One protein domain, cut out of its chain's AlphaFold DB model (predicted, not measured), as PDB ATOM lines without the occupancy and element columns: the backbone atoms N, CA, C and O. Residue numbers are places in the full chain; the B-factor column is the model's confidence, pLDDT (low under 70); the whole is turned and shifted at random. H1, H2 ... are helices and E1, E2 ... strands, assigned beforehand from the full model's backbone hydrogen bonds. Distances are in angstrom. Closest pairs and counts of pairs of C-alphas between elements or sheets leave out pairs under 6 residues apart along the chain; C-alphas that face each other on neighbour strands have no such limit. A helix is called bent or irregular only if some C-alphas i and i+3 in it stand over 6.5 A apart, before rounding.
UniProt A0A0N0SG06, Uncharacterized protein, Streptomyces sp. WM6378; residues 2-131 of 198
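Overview. This is residues 2 to 131 of the 198 residues of an uncharacterized protein of Streptomyces sp. WM6378 (UniProt A0A0N0SG06). A long helical hairpin, H1 and H2 side by side, runs along a small sheet of five strands that is strongly twisted and curled like part of a barrel. H2 is the helix next to the sheet and only grazes it, H1 does not reach it, and the long link between the helices makes one end of the hairpin. The printed part has 130 residues with five named strands followed by two named helices, E1 E2 E3 E4 E5 H1 H2; the sheet's order is E4 E3 E2 E1 E5, antiparallel throughout, and the class is mixed, helices and strands. The whole is compact, with a radius of gyration of the C-alphas of 15.7 A and spans of 46 by 33 by 20 A.

Along the chain. E1 holds residues 12 to 15 and begins at C-alpha 12, (-8.927, 23.678, -28.439). E2, residues 24 to 31, is 19.5 A long and bends by 61 degrees at residue 27. E3 is residues 38 to 42, 12.9 A; E4 is residues 50 to 52 and E5 residues 57 to 59, each 6.9 A. H1, residues 68 to 88, begins at C-alpha 68, (-16.699, 5.967, -36.421), and is 30.3 A long. H2, residues 106 to 130, is 34.6 A long and ends at C-alpha 130, (-23.522, 11.186, -30.217). H2 has a kink of 29 degrees near residue 122 and is only just irregular, with C-alphas 123 and 126 6.7 A apart.

Arrangement. E1 to E4 form a meander, each strand the antiparallel neighbour of the one before. In the hairpin of E1 and E2, N 24 and O 13 are 2.7 A apart, within hydrogen-bond range. The pairing is staggered: E2 pairs with E1 over residues 24 to 25 and with E3 over residues 26 to 31. In the hairpin of E2 and E3, N 39 and O 30 are 2.8 A apart; in that of E3 and E4, N 42 and O 50 are 2.8 A apart. E5 is the antiparallel neighbour of E1, with N 14 and O 58 2.9 A apart. The edge strands E4 and E5 meet only through their tight link of 4 residues. H2 only grazes the sheet, with its residues 110 to 129; the closest C-alphas of E3 and H2, Arg 38 and Glu 114, are 7.8 A apart. E5 and H2 are near each other, with 6 pairs of C-alphas within 10 A. H1 and H2 touch in a helical hairpin, at a shallow tilt of 14 degrees, opposite ways, closest at the C-alphas of Ile 82 and Leu 111, 6.2 A. H1 is not on the sheet. In H1 every O i to N i+4 pair is within hydrogen-bond range; in H2, 19 of 21 are.

Size, cuts and confidence. The two C-alphas farthest apart, those of Asp 20 and Ser 90, are 47.6 A apart. The printed part has no cut. The link from H1 to H2 is long, residues 89 to 105, with C-alphas 17 to 26 A from the mean of all C-alphas. The mean pLDDT of the printed part is 91.6, and residue 2 is the one printed residue under 70.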
ATOM      1  N   GLU A   2       0.402   7.899 -36.931       67.44
ATOM      2  CA  GLU A   2      -0.132   8.402 -35.666       67.44
ATOM      3  C   GLU A   2      -1.627   8.084 -35.548       67.44
ATOM      4  O   GLU A   2      -2.336   8.046 -36.552       67.44
ATOM      5  N   SER A   3      -2.079   7.781 -34.329       85.06
ATOM      6  CA  SER A   3      -3.484   7.495 -34.003       85.06
ATOM      7  C   SER A   3      -4.389   8.674 -34.378       85.06
ATOM      8  O   SER A   3      -3.950   9.813 -34.269       85.06
ATOM      9  N   VAL A   4      -5.658   8.439 -34.732       93.19
ATOM     10  CA  VAL A   4      -6.641   9.522 -34.980       93.19
ATOM     11  C   VAL A   4      -6.912  10.387 -33.744       93.19
ATOM     12  O   VAL A   4      -7.425  11.493 -33.868       93.19
ATOM     13  N   LEU A   5      -6.508   9.927 -32.559       94.88
ATOM     14  CA  LEU A   5      -6.491  10.705 -31.320       94.88
ATOM     15  C   LEU A   5      -5.215  11.560 -31.224       94.88
ATOM     16  O   LEU A   5      -4.470  11.485 -30.245       94.88
ATOM     17  N   GLN A   6      -4.924  12.330 -32.276       91.12
ATOM     18  CA  GLN A   6      -3.888  13.362 -32.248       91.12
ATOM     19  C   GLN A   6      -4.503  14.715 -31.928       91.12
ATOM     20  O   GLN A   6      -5.569  15.054 -32.437       91.12
ATOM     21  N   TYR A   7      -3.765  15.501 -31.149       95.31
ATOM     22  CA  TYR A   7      -4.129  16.857 -30.764       95.31
ATOM     23  C   TYR A   7      -2.923  17.774 -31.002       95.31
ATOM     24  O   TYR A   7      -2.008  17.823 -30.172       95.31
ATOM     25  N   PRO A   8      -2.846  18.436 -32.171       94.94
ATOM     26  CA  PRO A   8      -1.773  19.373 -32.486       94.94
ATOM     27  C   PRO A   8      -1.747  20.568 -31.528       94.94
ATOM     28  O   PRO A   8      -2.784  20.977 -31.000       94.94
ATOM     29  N   ALA A   9      -0.567  21.161 -31.339       97.00
ATOM     30  CA  ALA A   9      -0.424  22.393 -30.567       97.00
ATOM     31  C   ALA A   9      -1.331  23.508 -31.125       97.00
ATOM     32  O   ALA A   9      -1.474  23.645 -32.339       97.00
ATOM     33  N   GLY A  10      -1.951  24.281 -30.235       96.81
ATOM     34  CA  GLY A  10      -2.932  25.320 -30.566       96.81
ATOM     35  C   GLY A  10      -4.371  24.819 -30.725       96.81
ATOM     36  O   GLY A  10      -5.284  25.635 -30.812       96.81
ATOM     37  N   SER A  11      -4.605  23.503 -30.724       97.19
ATOM     38  CA  SER A  11      -5.966  22.955 -30.746       97.19
ATOM     39  C   SER A  11      -6.720  23.284 -29.460       97.19
ATOM     40  O   SER A  11      -6.140  23.248 -28.373       97.19
ATOM     41  N   LEU A  12      -8.027  23.524 -29.579       97.69
ATOM     42  CA  LEU A  12      -8.927  23.678 -28.439       97.69
ATOM     43  C   LEU A  12      -9.657  22.363 -28.161       97.69
ATOM     44  O   LEU A  12     -10.352  21.819 -29.024       97.69
ATOM     45  N   VAL A  13      -9.504  21.869 -26.937       97.81
ATOM     46  CA  VAL A  13     -10.100  20.618 -26.464       97.81
ATOM     47  C   VAL A  13     -10.766  20.818 -25.111       97.81
ATOM     48  O   VAL A  13     -10.429  21.746 -24.384       97.81
ATOM     49  N   PHE A  14     -11.662  19.923 -24.730       96.12
ATOM     50  CA  PHE A  14     -12.113  19.783 -23.348       96.12
ATOM     51  C   PHE A  14     -11.893  18.342 -22.882       96.12
ATOM     52  O   PHE A  14     -11.745  17.425 -23.696       96.12
ATOM     53  N   GLN A  15     -11.833  18.130 -21.566       94.56
ATOM     54  CA  GLN A  15     -11.822  16.769 -21.032       94.56
ATOM     55  C   GLN A  15     -13.233  16.200 -21.101       94.56
ATOM     56  O   GLN A  15     -14.166  16.844 -20.640       94.56
ATOM     57  N   ALA A  16     -13.401  14.986 -21.613       92.38
ATOM     58  CA  ALA A  16     -14.720  14.378 -21.783       92.38
ATOM     59  C   ALA A  16     -15.509  14.255 -20.458       92.38
ATOM     60  O   ALA A  16     -16.734  14.281 -20.465       92.38
ATOM     61  N   ARG A  17     -14.799  14.185 -19.322       86.38
ATOM     62  CA  ARG A  17     -15.361  14.176 -17.961       86.38
ATOM     63  C   ARG A  17     -15.612  15.556 -17.349       86.38
ATOM     64  O   ARG A  17     -16.114  15.616 -16.231       86.38
ATOM     65  N   ASP A  18     -15.208  16.638 -18.008       88.56
ATOM     66  CA  ASP A  18     -15.475  17.996 -17.536       88.56
ATOM     67  C   ASP A  18     -16.955  18.328 -17.802       88.56
ATOM     68  O   ASP A  18     -17.331  18.447 -18.974       88.56
ATOM     69  N   PRO A  19     -17.802  18.464 -16.761       81.06
ATOM     70  CA  PRO A  19     -19.228  18.736 -16.942       81.06
ATOM     71  C   PRO A  19     -19.469  20.077 -17.644       81.06
ATOM     72  O   PRO A  19     -20.393  20.191 -18.447       81.06
ATOM     73  N   ASP A  20     -18.591  21.054 -17.409       88.94
ATOM     74  CA  ASP A  20     -18.675  22.390 -17.998       88.94
ATOM     75  C   ASP A  20     -18.057  22.436 -19.401       88.94
ATOM     76  O   ASP A  20     -18.154  23.449 -20.097       88.94
ATOM     77  N   ARG A  21     -17.405  21.340 -19.827       91.12
ATOM     78  CA  ARG A  21     -16.708  21.203 -21.116       91.12
ATOM     79  C   ARG A  21     -15.791  22.395 -21.387       91.12
ATOM     80  O   ARG A  21     -15.747  22.922 -22.499       91.12
ATOM     81  N   THR A  22     -15.067  22.826 -20.356       93.44
ATOM     82  CA  THR A  22     -14.278  24.054 -20.401       93.44
ATOM     83  C   THR A  22     -13.178  23.909 -21.456       93.44
ATOM     84  O   THR A  22     -12.353  22.996 -21.340       93.44
ATOM     85  N   PRO A  23     -13.126  24.791 -22.471       95.69
ATOM     86  CA  PRO A  23     -12.075  24.757 -23.477       95.69
ATOM     87  C   PRO A  23     -10.686  24.946 -22.866       95.69
ATOM     88  O   PRO A  23     -10.482  25.778 -21.983       95.69
ATOM     89  N   ARG A  24      -9.718  24.187 -23.373       95.62
ATOM     90  CA  ARG A  24      -8.304  24.244 -23.005       95.62
ATOM     91  C   ARG A  24      -7.434  24.178 -24.248       95.62
ATOM     92  O   ARG A  24      -7.714  23.406 -25.167       95.62
ATOM     93  N   THR A  25      -6.354  24.945 -24.241       97.06
ATOM     94  CA  THR A  25      -5.373  24.959 -25.326       97.06
ATOM     95  C   THR A  25      -4.398  23.799 -25.177       97.06
ATOM     96  O   THR A  25      -3.813  23.584 -24.113       97.06
ATOM     97  N   VAL A  26      -4.182  23.062 -26.262       97.75
ATOM     98  CA  VAL A  26      -3.123  22.058 -26.343       97.75
ATOM     99  C   VAL A  26      -1.786  22.752 -26.570       97.75
ATOM    100  O   VAL A  26      -1.603  23.448 -27.566       97.75
ATOM    101  N   LEU A  27      -0.824  22.530 -25.677       97.06
ATOM    102  CA  LEU A  27       0.521  23.094 -25.792       97.06
ATOM    103  C   LEU A  27       1.428  22.203 -26.641       97.06
ATOM    104  O   LEU A  27       2.171  22.681 -27.493       97.06
ATOM    105  N   ARG A  28       1.394  20.893 -26.383       96.31
ATOM    106  CA  ARG A  28       2.201  19.881 -27.078       96.31
ATOM    107  C   ARG A  28       1.737  18.479 -26.715       96.31
ATOM    108  O   ARG A  28       1.055  18.274 -25.718       96.31
ATOM    109  N   THR A  29       2.219  17.500 -27.466       95.00
ATOM    110  CA  THR A  29       2.094  16.081 -27.129       95.00
ATOM    111  C   THR A  29       3.475  15.513 -26.807       95.00
ATOM    112  O   THR A  29       4.455  15.842 -27.473       95.00
ATOM    113  N   ARG A  30       3.572  14.672 -25.775       94.19
ATOM    114  CA  ARG A  30       4.808  13.980 -25.382       94.19
ATOM    115  C   ARG A  30       4.531  12.537 -24.982       94.19
ATOM    116  O   ARG A  30       3.381  12.124 -24.874       94.19
ATOM    117  N   LEU A  31       5.593  11.782 -24.735       93.06
ATOM    118  CA  LEU A  31       5.494  10.527 -24.001       93.06
ATOM    119  C   LEU A  31       5.731  10.783 -22.511       93.06
ATOM    120  O   LEU A  31       6.464  11.702 -22.139       93.06
ATOM    121  N   ASP A  32       5.098   9.971 -21.676       91.06
ATOM    122  CA  ASP A  32       5.316   9.953 -20.234       91.06
ATOM    123  C   ASP A  32       6.732   9.459 -19.862       91.06
ATOM    124  O   ASP A  32       7.527   9.059 -20.715       91.06
ATOM    125  N   ALA A  33       7.054   9.438 -18.565       89.56
ATOM    126  CA  ALA A  33       8.363   8.996 -18.079       89.56
ATOM    127  C   ALA A  33       8.679   7.530 -18.434       89.56
ATOM    128  O   ALA A  33       9.833   7.195 -18.698       89.56
ATOM    129  N   SER A  34       7.664   6.656 -18.514       88.88
ATOM    130  CA  SER A  34       7.862   5.274 -18.971       88.88
ATOM    131  C   SER A  34       8.133   5.177 -20.475       88.88
ATOM    132  O   SER A  34       8.488   4.109 -20.983       88.88
ATOM    133  N   SER A  35       7.984   6.298 -21.183       87.62
ATOM    134  CA  SER A  35       8.038   6.412 -22.625       87.62
ATOM    135  C   SER A  35       7.032   5.490 -23.313       87.62
ATOM    136  O   SER A  35       7.332   5.000 -24.397       87.62
ATOM    137  N   ARG A  36       5.884   5.184 -22.696       86.88
ATOM    138  CA  ARG A  36       4.856   4.269 -23.237       86.88
ATOM    139  C   ARG A  36       3.578   4.999 -23.585       86.88
ATOM    140  O   ARG A  36       2.995   4.730 -24.628       86.88
ATOM    141  N   HIS A  37       3.163   5.906 -22.715       89.50
ATOM    142  CA  HIS A  37       1.862   6.536 -22.790       89.50
ATOM    143  C   HIS A  37       2.013   7.901 -23.444       89.50
ATOM    144  O   HIS A  37       2.805   8.737 -23.001       89.50
ATOM    145  N   ARG A  38       1.244   8.131 -24.510       92.06
ATOM    146  CA  ARG A  38       1.093   9.467 -25.077       92.06
ATOM    147  C   ARG A  38       0.339  10.332 -24.073       92.06
ATOM    148  O   ARG A  38      -0.697   9.931 -23.551       92.06
ATOM    149  N   GLN A  39       0.873  11.514 -23.812       95.12
ATOM    150  CA  GLN A  39       0.273  12.534 -22.970       95.12
ATOM    151  C   GLN A  39       0.134  13.816 -23.775       95.12
ATOM    152  O   GLN A  39       1.084  14.263 -24.422       95.12
ATOM    153  N   VAL A  40      -1.043  14.419 -23.698       96.62
ATOM    154  CA  VAL A  40      -1.302  15.746 -24.244       96.62
ATOM    155  C   VAL A  40      -1.132  16.740 -23.106       96.62
ATOM    156  O   VAL A  40      -1.772  16.608 -22.062       96.62
ATOM    157  N   VAL A  41      -0.225  17.692 -23.294       96.94
ATOM    158  CA  VAL A  41       0.036  18.768 -22.343       96.94
ATOM    159  C   VAL A  41      -0.900  19.921 -22.670       96.94
ATOM    160  O   VAL A  41      -0.936  20.388 -23.811       96.94
ATOM    161  N   LEU A  42      -1.649  20.358 -21.669       96.75
ATOM    162  CA  LEU A  42      -2.659  21.397 -21.764       96.75
ATOM    163  C   LEU A  42      -2.232  22.609 -20.946       96.75
ATOM    164  O   LEU A  42      -1.642  22.468 -19.875       96.75
ATOM    165  N   GLU A  43      -2.618  23.787 -21.413       94.75
ATOM    166  CA  GLU A  43      -2.546  25.010 -20.622       94.75
ATOM    167  C   GLU A  43      -3.446  24.867 -19.385       94.75
ATOM    168  O   GLU A  43      -4.631  24.528 -19.511       94.75
ATOM    169  N   GLY A  44      -2.883  25.002 -18.180       85.19
ATOM    170  CA  GLY A  44      -3.648  24.923 -16.932       85.19
ATOM    171  C   GLY A  44      -4.342  26.211 -16.562       85.19
ATOM    172  O   GLY A  44      -3.949  27.301 -16.969       85.19
ATOM    173  N   ARG A  45      -5.382  26.055 -15.743       76.62
ATOM    174  CA  ARG A  45      -6.239  27.158 -15.293       76.62
ATOM    175  C   ARG A  45      -5.480  28.167 -14.419       76.62
ATOM    176  O   ARG A  45      -5.782  29.351 -14.480       76.62
ATOM    177  N   ASP A  46      -4.448  27.705 -13.713       81.69
ATOM    178  CA  ASP A  46      -3.641  28.510 -12.784       81.69
ATOM    179  C   ASP A  46      -2.224  28.799 -13.321       81.69
ATOM    180  O   ASP A  46      -1.311  29.130 -12.566       81.69
ATOM    181  N   GLY A  47      -2.003  28.629 -14.631       74.00
ATOM    182  CA  GLY A  47      -0.693  28.828 -15.267       74.00
ATOM    183  C   GLY A  47       0.291  27.658 -15.120       74.00
ATOM    184  O   GLY A  47       1.436  27.770 -15.556       74.00
ATOM    185  N   THR A  48      -0.128  26.528 -14.542       86.12
ATOM    186  CA  THR A  48       0.652  25.277 -14.498       86.12
ATOM    187  C   THR A  48       0.249  24.321 -15.619       86.12
ATOM    188  O   THR A  48      -0.934  24.133 -15.858       86.12
ATOM    189  N   ASP A  49       1.196  23.657 -16.280       90.81
ATOM    190  CA  ASP A  49       0.878  22.637 -17.294       90.81
ATOM    191  C   ASP A  49       0.103  21.450 -16.674       90.81
ATOM    192  O   ASP A  49       0.587  20.835 -15.721       90.81
ATOM    193  N   ASP A  50      -1.025  21.043 -17.274       92.50
ATOM    194  CA  ASP A  50      -1.663  19.752 -16.966       92.50
ATOM    195  C   ASP A  50      -1.383  18.725 -18.061       92.50
ATOM    196  O   ASP A  50      -1.083  19.056 -19.207       92.50
ATOM    197  N   CYS A  51      -1.531  17.445 -17.723       93.50
ATOM    198  CA  CYS A  51      -1.419  16.345 -18.673       93.50
ATOM    199  C   CYS A  51      -2.716  15.535 -18.716       93.50
ATOM    200  O   CYS A  51      -3.292  15.219 -17.676       93.50
ATOM    201  N   ALA A  52      -3.133  15.142 -19.916       94.38
ATOM    202  CA  ALA A  52      -4.277  14.264 -20.133       94.38
ATOM    203  C   ALA A  52      -3.935  13.125 -21.103       94.38
ATOM    204  O   ALA A  52      -3.050  13.242 -21.957       94.38
ATOM    205  N   THR A  53      -4.656  12.013 -20.971       94.06
ATOM    206  CA  THR A  53      -4.621  10.918 -21.945       94.06
ATOM    207  C   THR A  53      -5.388  11.315 -23.211       94.06
ATOM    208  O   THR A  53      -6.476  11.876 -23.090       94.06
ATOM    209  N   PRO A  54      -4.904  10.993 -24.423       95.38
ATOM    210  CA  PRO A  54      -5.597  11.334 -25.668       95.38
ATOM    211  C   PRO A  54      -7.054  10.851 -25.740       95.38
ATOM    212  O   PRO A  54      -7.903  11.539 -26.301       95.38
ATOM    213  N   SER A  55      -7.356   9.688 -25.155       95.12
ATOM    214  CA  SER A  55      -8.708   9.115 -25.141       95.12
ATOM    215  C   SER A  55      -9.690   9.846 -24.230       95.12
ATOM    216  O   SER A  55     -10.879   9.583 -24.331       95.12
ATOM    217  N   SER A  56      -9.226  10.743 -23.355       94.75
ATOM    218  CA  SER A  56     -10.088  11.528 -22.462       94.75
ATOM    219  C   SER A  56     -10.301  12.963 -22.945       94.75
ATOM    220  O   SER A  56     -10.876  13.767 -22.212       94.75
ATOM    221  N   LEU A  57      -9.803  13.311 -24.131       97.00
ATOM    222  CA  LEU A  57      -9.932  14.637 -24.727       97.00
ATOM    223  C   LEU A  57     -10.919  14.615 -25.884       97.00
ATOM    224  O   LEU A  57     -11.061  13.605 -26.559       97.00
ATOM    225  N   VAL A  58     -11.583  15.742 -26.106       97.44
ATOM    226  CA  VAL A  58     -12.513  15.942 -27.218       97.44
ATOM    227  C   VAL A  58     -12.252  17.313 -27.820       97.44
ATOM    228  O   VAL A  58     -12.101  18.289 -27.087       97.44
ATOM    229  N   TYR A  59     -12.216  17.403 -29.150       97.94
ATOM    230  CA  TYR A  59     -12.160  18.690 -29.838       97.94
ATOM    231  C   TYR A  59     -13.405  19.530 -29.542       97.94
ATOM    232  O   TYR A  59     -14.537  19.039 -29.616       97.94
ATOM    233  N   VAL A  60     -13.185  20.815 -29.258       97.25
ATOM    234  CA  VAL A  60     -14.275  21.794 -29.150       97.25
ATOM    235  C   VAL A  60     -15.006  21.888 -30.490       97.25
ATOM    236  O   VAL A  60     -16.224  21.722 -30.528       97.25
ATOM    237  N   ASP A  61     -14.254  22.055 -31.582       96.38
ATOM    238  CA  ASP A  61     -14.780  21.996 -32.947       96.38
ATOM    239  C   ASP A  61     -15.253  20.574 -33.278       96.38
ATOM    240  O   ASP A  61     -14.476  19.615 -33.284       96.38
ATOM    241  N   GLU A  62     -16.548  20.440 -33.554       95.19
ATOM    242  CA  GLU A  62     -17.179  19.148 -33.812       95.19
ATOM    243  C   GLU A  62     -16.680  18.497 -35.103       95.19
ATOM    244  O   GLU A  62     -16.639  17.271 -35.186       95.19
ATOM    245  N   THR A  63     -16.258  19.298 -36.086       95.00
ATOM    246  CA  THR A  63     -15.793  18.817 -37.396       95.00
ATOM    247  C   THR A  63     -14.435  18.120 -37.322       95.00
ATOM    248  O   THR A  63     -14.103  17.314 -38.189       95.00
ATOM    249  N   LEU A  64     -13.666  18.392 -36.261       95.50
ATOM    250  CA  LEU A  64     -12.371  17.765 -35.991       95.50
ATOM    251  C   LEU A  64     -12.499  16.465 -35.187       95.50
ATOM    252  O   LEU A  64     -11.512  15.746 -35.014       95.50
ATOM    253  N   ARG A  65     -13.690  16.147 -34.663       95.31
ATOM    254  CA  ARG A  65     -13.895  14.937 -33.864       95.31
ATOM    255  C   ARG A  65     -13.800  13.700 -34.768       95.31
ATOM    256  O   ARG A  65     -14.424  13.670 -35.830       95.31
ATOM    257  N   PRO A  66     -13.059  12.656 -34.359       94.81
ATOM    258  CA  PRO A  66     -12.905  11.461 -35.171       94.81
ATOM    259  C   PRO A  66     -14.249  10.744 -35.332       94.81
ATOM    260  O   PRO A  66     -14.960  10.473 -34.363       94.81
ATOM    261  N   THR A  67     -14.580  10.419 -36.576       92.94
ATOM    262  CA  THR A  67     -15.785   9.664 -36.928       92.94
ATOM    263  C   THR A  67     -15.605   8.167 -36.659       92.94
ATOM    264  O   THR A  67     -14.483   7.658 -36.606       92.94
ATOM    265  N   GLY A  68     -16.716   7.431 -36.548       91.94
ATOM    266  CA  GLY A  68     -16.699   5.967 -36.421       91.94
ATOM    267  C   GLY A  68     -15.851   5.264 -37.498       91.94
ATOM    268  O   GLY A  68     -14.981   4.474 -37.134       91.94
ATOM    269  N   PRO A  69     -16.017   5.581 -38.799       95.00
ATOM    270  CA  PRO A  69     -15.172   5.024 -39.857       95.00
ATOM    271  C   PRO A  69     -13.677   5.323 -39.680       95.00
ATOM    272  O   PRO A  69     -12.864   4.409 -39.763       95.00
ATOM    273  N   GLN A  70     -13.303   6.565 -39.344       95.44
ATOM    274  CA  GLN A  70     -11.896   6.923 -39.106       95.44
ATOM    275  C   GLN A  70     -11.290   6.147 -37.929       95.44
ATOM    276  O   GLN A  70     -10.122   5.760 -37.974       95.44
ATOM    277  N   ILE A  71     -12.075   5.906 -36.877       95.38
ATOM    278  CA  ILE A  71     -11.659   5.086 -35.736       95.38
ATOM    279  C   ILE A  71     -11.432   3.635 -36.169       95.38
ATOM    280  O   ILE A  71     -10.418   3.045 -35.804       95.38
ATOM    281  N   GLU A  72     -12.334   3.057 -36.958       95.06
ATOM    282  CA  GLU A  72     -12.210   1.673 -37.427       95.06
ATOM    283  C   GLU A  72     -11.025   1.479 -38.387       95.06
ATOM    284  O   GLU A  72     -10.261   0.520 -38.232       95.06
ATOM    285  N   ASP A  73     -10.783   2.432 -39.287       96.44
ATOM    286  CA  ASP A  73      -9.599   2.439 -40.151       96.44
ATOM    287  C   ASP A  73      -8.312   2.550 -39.322       96.44
ATOM    288  O   ASP A  73      -7.363   1.775 -39.496       96.44
ATOM    289  N   CYS A  74      -8.283   3.468 -38.350       96.75
ATOM    290  CA  CYS A  74      -7.150   3.628 -37.441       96.75
ATOM    291  C   CYS A  74      -6.882   2.350 -36.632       96.75
ATOM    292  O   CYS A  74      -5.729   1.937 -36.480       96.75
ATOM    293  N   ARG A  75      -7.939   1.673 -36.172       95.44
ATOM    294  CA  ARG A  75      -7.864   0.392 -35.462       95.44
ATOM    295  C   ARG A  75      -7.226  -0.686 -36.329       95.44
ATOM    296  O   ARG A  75      -6.303  -1.360 -35.868       95.44
ATOM    297  N   ALA A  76      -7.678  -0.839 -37.573       94.94
ATOM    298  CA  ALA A  76      -7.116  -1.806 -38.516       94.94
ATOM    299  C   ALA A  76      -5.627  -1.529 -38.782       94.94
ATOM    300  O   ALA A  76      -4.794  -2.441 -38.779       94.94
ATOM    301  N   HIS A  77      -5.270  -0.255 -38.932       94.75
ATOM    302  CA  HIS A  77      -3.894   0.182 -39.112       94.75
ATOM    303  C   HIS A  77      -2.997  -0.096 -37.900       94.75
ATOM    304  O   HIS A  77      -1.892  -0.616 -38.076       94.75
ATOM    305  N   LEU A  78      -3.458   0.202 -36.683       94.31
ATOM    306  CA  LEU A  78      -2.730  -0.103 -35.449       94.31
ATOM    307  C   LEU A  78      -2.565  -1.613 -35.260       94.31
ATOM    308  O   LEU A  78      -1.465  -2.067 -34.951       94.31
ATOM    309  N   ALA A  79      -3.610  -2.405 -35.513       93.19
ATOM    310  CA  ALA A  79      -3.541  -3.863 -35.445       93.19
ATOM    311  C   ALA A  79      -2.489  -4.431 -36.414       93.19
ATOM    312  O   ALA A  79      -1.672  -5.268 -36.021       93.19
ATOM    313  N   ARG A  80      -2.447  -3.924 -37.653       93.69
ATOM    314  CA  ARG A  80      -1.417  -4.295 -38.632       93.69
ATOM    315  C   ARG A  80      -0.015  -3.901 -38.162       93.69
ATOM    316  O   ARG A  80       0.882  -4.733 -38.211       93.69
ATOM    317  N   ALA A  81       0.168  -2.683 -37.651       93.62
ATOM    318  CA  ALA A  81       1.460  -2.232 -37.130       93.62
ATOM    319  C   ALA A  81       1.940  -3.093 -35.946       93.62
ATOM    320  O   ALA A  81       3.121  -3.423 -35.858       93.62
ATOM    321  N   ILE A  82       1.028  -3.511 -35.060       92.38
ATOM    322  CA  ILE A  82       1.338  -4.442 -33.964       92.38
ATOM    323  C   ILE A  82       1.792  -5.787 -34.522       92.38
ATOM    324  O   ILE A  82       2.768  -6.346 -34.021       92.38
ATOM    325  N   TYR A  83       1.110  -6.316 -35.539       91.06
ATOM    326  CA  TYR A  83       1.486  -7.578 -36.173       91.06
ATOM    327  C   TYR A  83       2.868  -7.489 -36.836       91.06
ATOM    328  O   TYR A  83       3.724  -8.334 -36.585       91.06
ATOM    329  N   GLU A  84       3.120  -6.431 -37.610       93.06
ATOM    330  CA  GLU A  84       4.410  -6.172 -38.262       93.06
ATOM    331  C   GLU A  84       5.554  -6.043 -37.246       93.06
ATOM    332  O   GLU A  84       6.589  -6.696 -37.391       93.06
ATOM    333  N   GLU A  85       5.367  -5.256 -36.181       93.75
ATOM    334  CA  GLU A  85       6.359  -5.113 -35.109       93.75
ATOM    335  C   GLU A  85       6.570  -6.437 -34.368       93.75
ATOM    336  O   GLU A  85       7.703  -6.811 -34.060       93.75
ATOM    337  N   SER A  86       5.493  -7.189 -34.124       91.19
ATOM    338  CA  SER A  86       5.571  -8.507 -33.491       91.19
ATOM    339  C   SER A  86       6.326  -9.508 -34.358       91.19
ATOM    340  O   SER A  86       7.052 -10.319 -33.805       91.19
ATOM    341  N   ALA A  87       6.217  -9.441 -35.687       90.62
ATOM    342  CA  ALA A  87       6.954 -10.310 -36.601       90.62
ATOM    343  C   ALA A  87       8.444  -9.935 -36.703       90.62
ATOM    344  O   ALA A  87       9.300 -10.815 -36.834       90.62
ATOM    345  N   ARG A  88       8.769  -8.637 -36.635       93.00
ATOM    346  CA  ARG A  88      10.137  -8.121 -36.826       93.00
ATOM    347  C   ARG A  88      10.973  -8.112 -35.546       93.00
ATOM    348  O   ARG A  88      12.171  -8.379 -35.604       93.00
ATOM    349  N   CYS A  89      10.379  -7.801 -34.395       94.38
ATOM    350  CA  CYS A  89      11.108  -7.626 -33.141       94.38
ATOM    351  C   CYS A  89      11.317  -8.958 -32.407       94.38
ATOM    352  O   CYS A  89      10.366  -9.651 -32.045       94.38
ATOM    353  N   SER A  90      12.575  -9.298 -32.103       91.69
ATOM    354  CA  SER A  90      12.931 -10.536 -31.398       91.69
ATOM    355  C   SER A  90      12.285 -10.671 -30.016       91.69
ATOM    356  O   SER A  90      11.942 -11.786 -29.635       91.69
ATOM    357  N   LEU A  91      12.088  -9.561 -29.296       90.06
ATOM    358  CA  LEU A  91      11.393  -9.536 -28.006       90.06
ATOM    359  C   LEU A  91       9.886  -9.740 -28.182       90.06
ATOM    360  O   LEU A  91       9.315 -10.640 -27.574       90.06
ATOM    361  N   CYS A  92       9.248  -8.966 -29.065       90.31
ATOM    362  CA  CYS A  92       7.801  -9.045 -29.271       90.31
ATOM    363  C   CYS A  92       7.339 -10.418 -29.778       90.31
ATOM    364  O   CYS A  92       6.243 -10.835 -29.416       90.31
ATOM    365  N   ARG A  93       8.168 -11.144 -30.545       90.62
ATOM    366  CA  ARG A  93       7.877 -12.525 -30.980       90.62
ATOM    367  C   ARG A  93       7.678 -13.519 -29.833       90.62
ATOM    368  O   ARG A  93       7.087 -14.568 -30.059       90.62
ATOM    369  N   ARG A  94       8.199 -13.231 -28.636       87.31
ATOM    370  CA  ARG A  94       8.093 -14.122 -27.466       87.31
ATOM    371  C   ARG A  94       6.715 -14.034 -26.799       87.31
ATOM    372  O   ARG A  94       6.289 -14.981 -26.150       87.31
ATOM    373  N   ALA A  95       5.968 -12.953 -27.045       83.31
ATOM    374  CA  ALA A  95       4.630 -12.775 -26.501       83.31
ATOM    375  C   ALA A  95       3.630 -13.771 -27.121       83.31
ATOM    376  O   ALA A  95       3.253 -13.659 -28.286       83.31
ATOM    377  N   HIS A  96       3.146 -14.708 -26.304       74.62
ATOM    378  CA  HIS A  96       2.205 -15.759 -26.716       74.62
ATOM    379  C   HIS A  96       0.798 -15.259 -27.072       74.62
ATOM    380  O   HIS A  96       0.041 -15.970 -27.728       74.62
ATOM    381  N   THR A  97       0.421 -14.054 -26.638       80.12
ATOM    382  CA  THR A  97      -0.892 -13.468 -26.925       80.12
ATOM    383  C   THR A  97      -0.764 -12.036 -27.424       80.12
ATOM    384  O   THR A  97       0.159 -11.292 -27.076       80.12
ATOM    385  N   PHE A  98      -1.737 -11.631 -28.238       76.19
ATOM    386  CA  PHE A  98      -1.800 -10.282 -28.792       76.19
ATOM    387  C   PHE A  98      -1.785  -9.203 -27.692       76.19
ATOM    388  O   PHE A  98      -1.041  -8.235 -27.802       76.19
ATOM    389  N   TRP A  99      -2.511  -9.417 -26.590       78.50
ATOM    390  CA  TRP A  99      -2.672  -8.438 -25.507       78.50
ATOM    391  C   TRP A  99      -1.585  -8.471 -24.423       78.50
ATOM    392  O   TRP A  99      -1.536  -7.574 -23.585       78.50
ATOM    393  N   SER A 100      -0.696  -9.470 -24.412       78.69
ATOM    394  CA  SER A 100       0.372  -9.533 -23.406       78.69
ATOM    395  C   SER A 100       1.444  -8.482 -23.689       78.69
ATOM    396  O   SER A 100       2.102  -8.517 -24.731       78.69
ATOM    397  N   THR A 101       1.636  -7.542 -22.760       78.50
ATOM    398  CA  THR A 101       2.624  -6.461 -22.892       78.50
ATOM    399  C   THR A 101       3.967  -6.782 -22.248       78.50
ATOM    400  O   THR A 101       4.951  -6.158 -22.630       78.50
ATOM    401  N   PHE A 102       4.062  -7.734 -21.313       79.75
ATOM    402  CA  PHE A 102       5.245  -7.925 -20.457       79.75
ATOM    403  C   PHE A 102       6.561  -8.047 -21.251       79.75
ATOM    404  O   PHE A 102       7.485  -7.253 -21.046       79.75
ATOM    405  N   GLU A 103       6.593  -8.946 -22.237       84.75
ATOM    406  CA  GLU A 103       7.782  -9.252 -23.049       84.75
ATOM    407  C   GLU A 103       7.939  -8.373 -24.296       84.75
ATOM    408  O   GLU A 103       8.894  -8.522 -25.058       84.75
ATOM    409  N   ARG A 104       7.018  -7.433 -24.527       89.94
ATOM    410  CA  ARG A 104       7.094  -6.552 -25.694       89.94
ATOM    411  C   ARG A 104       8.168  -5.486 -25.511       89.94
ATOM    412  O   ARG A 104       8.381  -4.956 -24.412       89.94
ATOM    413  N   CYS A 105       8.814  -5.130 -26.620       93.00
ATOM    414  CA  CYS A 105       9.678  -3.956 -26.687       93.00
ATOM    415  C   CYS A 105       8.862  -2.675 -26.420       93.00
ATOM    416  O   CYS A 105       7.628  -2.689 -26.396       93.00
ATOM    417  N   ILE A 106       9.545  -1.541 -26.243       92.25
ATOM    418  CA  ILE A 106       8.870  -0.267 -25.965       92.25
ATOM    419  C   ILE A 106       7.907   0.150 -27.088       92.25
ATOM    420  O   ILE A 106       6.833   0.668 -26.803       92.25
ATOM    421  N   ILE A 107       8.243  -0.139 -28.349       92.88
ATOM    422  CA  ILE A 107       7.398   0.168 -29.512       92.88
ATOM    423  C   ILE A 107       6.128  -0.687 -29.481       92.88
ATOM    424  O   ILE A 107       5.029  -0.148 -29.556       92.88
ATOM    425  N   GLY A 108       6.259  -2.003 -29.287       92.56
ATOM    426  CA  GLY A 108       5.113  -2.907 -29.177       92.56
ATOM    427  C   GLY A 108       4.183  -2.551 -28.012       92.56
ATOM    428  O   GLY A 108       2.967  -2.631 -28.161       92.56
ATOM    429  N   LYS A 109       4.741  -2.104 -26.878       92.56
ATOM    430  CA  LYS A 109       3.964  -1.575 -25.744       92.56
ATOM    431  C   LYS A 109       3.189  -0.318 -26.141       92.56
ATOM    432  O   LYS A 109       1.980  -0.295 -25.973       92.56
ATOM    433  N   ARG A 110       3.854   0.678 -26.739       92.38
ATOM    434  CA  ARG A 110       3.201   1.913 -27.223       92.38
ATOM    435  C   ARG A 110       2.055   1.626 -28.186       92.38
ATOM    436  O   ARG A 110       0.989   2.202 -28.039       92.38
ATOM    437  N   LEU A 111       2.259   0.739 -29.159       92.69
ATOM    438  CA  LEU A 111       1.225   0.415 -30.144       92.69
ATOM    439  C   LEU A 111      -0.025  -0.196 -29.491       92.69
ATOM    440  O   LEU A 111      -1.139   0.136 -29.890       92.69
ATOM    441  N   LEU A 112       0.147  -1.053 -28.477       92.19
ATOM    442  CA  LEU A 112      -0.977  -1.595 -27.710       92.19
ATOM    443  C   LEU A 112      -1.678  -0.528 -26.861       92.19
ATOM    444  O   LEU A 112      -2.902  -0.540 -26.793       92.19
ATOM    445  N   GLU A 113      -0.934   0.403 -26.263       91.38
ATOM    446  CA  GLU A 113      -1.505   1.528 -25.505       91.38
ATOM    447  C   GLU A 113      -2.315   2.481 -26.397       91.38
ATOM    448  O   GLU A 113      -3.412   2.907 -26.031       91.38
ATOM    449  N   GLU A 114      -1.817   2.787 -27.598       92.69
ATOM    450  CA  GLU A 114      -2.538   3.586 -28.598       92.69
ATOM    451  C   GLU A 114      -3.827   2.879 -29.038       92.69
ATOM    452  O   GLU A 114      -4.888   3.500 -29.116       92.69
ATOM    453  N   LEU A 115      -3.761   1.562 -29.263       93.81
ATOM    454  CA  LEU A 115      -4.934   0.756 -29.589       93.81
ATOM    455  C   LEU A 115      -5.947   0.733 -28.432       93.81
ATOM    456  O   LEU A 115      -7.142   0.897 -28.665       93.81
ATOM    457  N   GLY A 116      -5.485   0.575 -27.189       92.25
ATOM    458  CA  GLY A 116      -6.328   0.629 -25.992       92.25
ATOM    459  C   GLY A 116      -7.003   1.991 -25.812       92.25
ATOM    460  O   GLY A 116      -8.201   2.054 -25.542       92.25
ATOM    461  N   SER A 117      -6.269   3.079 -26.050       92.75
ATOM    462  CA  SER A 117      -6.804   4.447 -26.027       92.75
ATOM    463  C   SER A 117      -7.901   4.637 -27.080       92.75
ATOM    464  O   SER A 117      -8.949   5.217 -26.793       92.75
ATOM    465  N   LEU A 118      -7.696   4.096 -28.284       95.12
ATOM    466  CA  LEU A 118      -8.678   4.142 -29.364       95.12
ATOM    467  C   LEU A 118      -9.955   3.363 -29.016       95.12
ATOM    468  O   LEU A 118     -11.053   3.876 -29.222       95.12
ATOM    469  N   TYR A 119      -9.822   2.165 -28.436       93.12
ATOM    470  CA  TYR A 119     -10.961   1.390 -27.936       93.12
ATOM    471  C   TYR A 119     -11.719   2.136 -26.836       93.12
ATOM    472  O   TYR A 119     -12.943   2.220 -26.888       93.12
ATOM    473  N   CYS A 120     -11.003   2.739 -25.884       91.94
ATOM    474  CA  CYS A 120     -11.612   3.535 -24.823       91.94
ATOM    475  C   CYS A 120     -12.441   4.698 -25.389       91.94
ATOM    476  O   CYS A 120     -13.604   4.850 -25.010       91.94
ATOM    477  N   TYR A 121     -11.889   5.461 -26.338       95.19
ATOM    478  CA  TYR A 121     -12.606   6.563 -26.982       95.19
ATOM    479  C   TYR A 121     -13.832   6.065 -27.763       95.19
ATOM    480  O   TYR A 121     -14.925   6.607 -27.610       95.19
ATOM    481  N   ARG A 122     -13.671   5.006 -28.566       93.50
ATOM    482  CA  ARG A 122     -14.750   4.416 -29.370       93.50
ATOM    483  C   ARG A 122     -15.904   3.908 -28.517       93.50
ATOM    484  O   ARG A 122     -17.051   4.104 -28.887       93.50
ATOM    485  N   ASP A 123     -15.596   3.221 -27.423       90.06
ATOM    486  CA  ASP A 123     -16.601   2.506 -26.641       90.06
ATOM    487  C   ASP A 123     -17.224   3.375 -25.545       90.06
ATOM    488  O   ASP A 123     -18.245   2.980 -24.998       90.06
ATOM    489  N   ASN A 124     -16.640   4.536 -25.213       90.12
ATOM    490  CA  ASN A 124     -17.154   5.387 -24.134       90.12
ATOM    491  C   ASN A 124     -17.414   6.832 -24.567       90.12
ATOM    492  O   ASN A 124     -18.499   7.356 -24.337       90.12
ATOM    493  N   VAL A 125     -16.453   7.473 -25.234       93.69
ATOM    494  CA  VAL A 125     -16.546   8.901 -25.572       93.69
ATOM    495  C   VAL A 125     -17.439   9.137 -26.789       93.69
ATOM    496  O   VAL A 125     -18.326   9.986 -26.745       93.69
ATOM    497  N   LEU A 126     -17.245   8.383 -27.875       93.44
ATOM    498  CA  LEU A 126     -18.009   8.581 -29.109       93.44
ATOM    499  C   LEU A 126     -19.532   8.360 -28.921       93.44
ATOM    500  O   LEU A 126     -20.299   9.234 -29.339       93.44
ATOM    501  N   PRO A 127     -20.003   7.274 -28.274       91.25
ATOM    502  CA  PRO A 127     -21.425   7.084 -27.990       91.25
ATOM    503  C   PRO A 127     -21.990   8.199 -27.108       91.25
ATOM    504  O   PRO A 127     -23.067   8.723 -27.381       91.25
ATOM    505  N   TRP A 128     -21.233   8.635 -26.094       90.06
ATOM    506  CA  TRP A 128     -21.646   9.723 -25.206       90.06
ATOM    507  C   TRP A 128     -21.847  11.049 -25.952       90.06
ATOM    508  O   TRP A 128     -22.864  11.721 -25.743       90.06
ATOM    509  N   LEU A 129     -20.917  11.396 -26.852       90.88
ATOM    510  CA  LEU A 129     -20.986  12.596 -27.696       90.88
ATOM    511  C   LEU A 129     -22.150  12.553 -28.686       90.88
ATOM    512  O   LEU A 129     -22.769  13.578 -28.951       90.88
ATOM    513  N   THR A 130     -22.445  11.376 -29.233       89.38
ATOM    514  CA  THR A 130     -23.522  11.186 -30.217       89.38
ATOM    515  C   THR A 130     -24.892  10.974 -29.578       89.38
ATOM    516  O   THR A 130     -25.883  10.844 -30.293       89.38
ATOM    517  N   GLY A 131     -24.970  10.939 -28.241       88.56
ATOM    518  CA  GLY A 131     -26.211  10.642 -27.528       88.56
ATOM    519  C   GLY A 131     -26.713   9.224 -27.802       88.56
ATOM    520  O   GLY A 131     -27.916   8.987 -27.762       88.56
TER     521      GLY A 131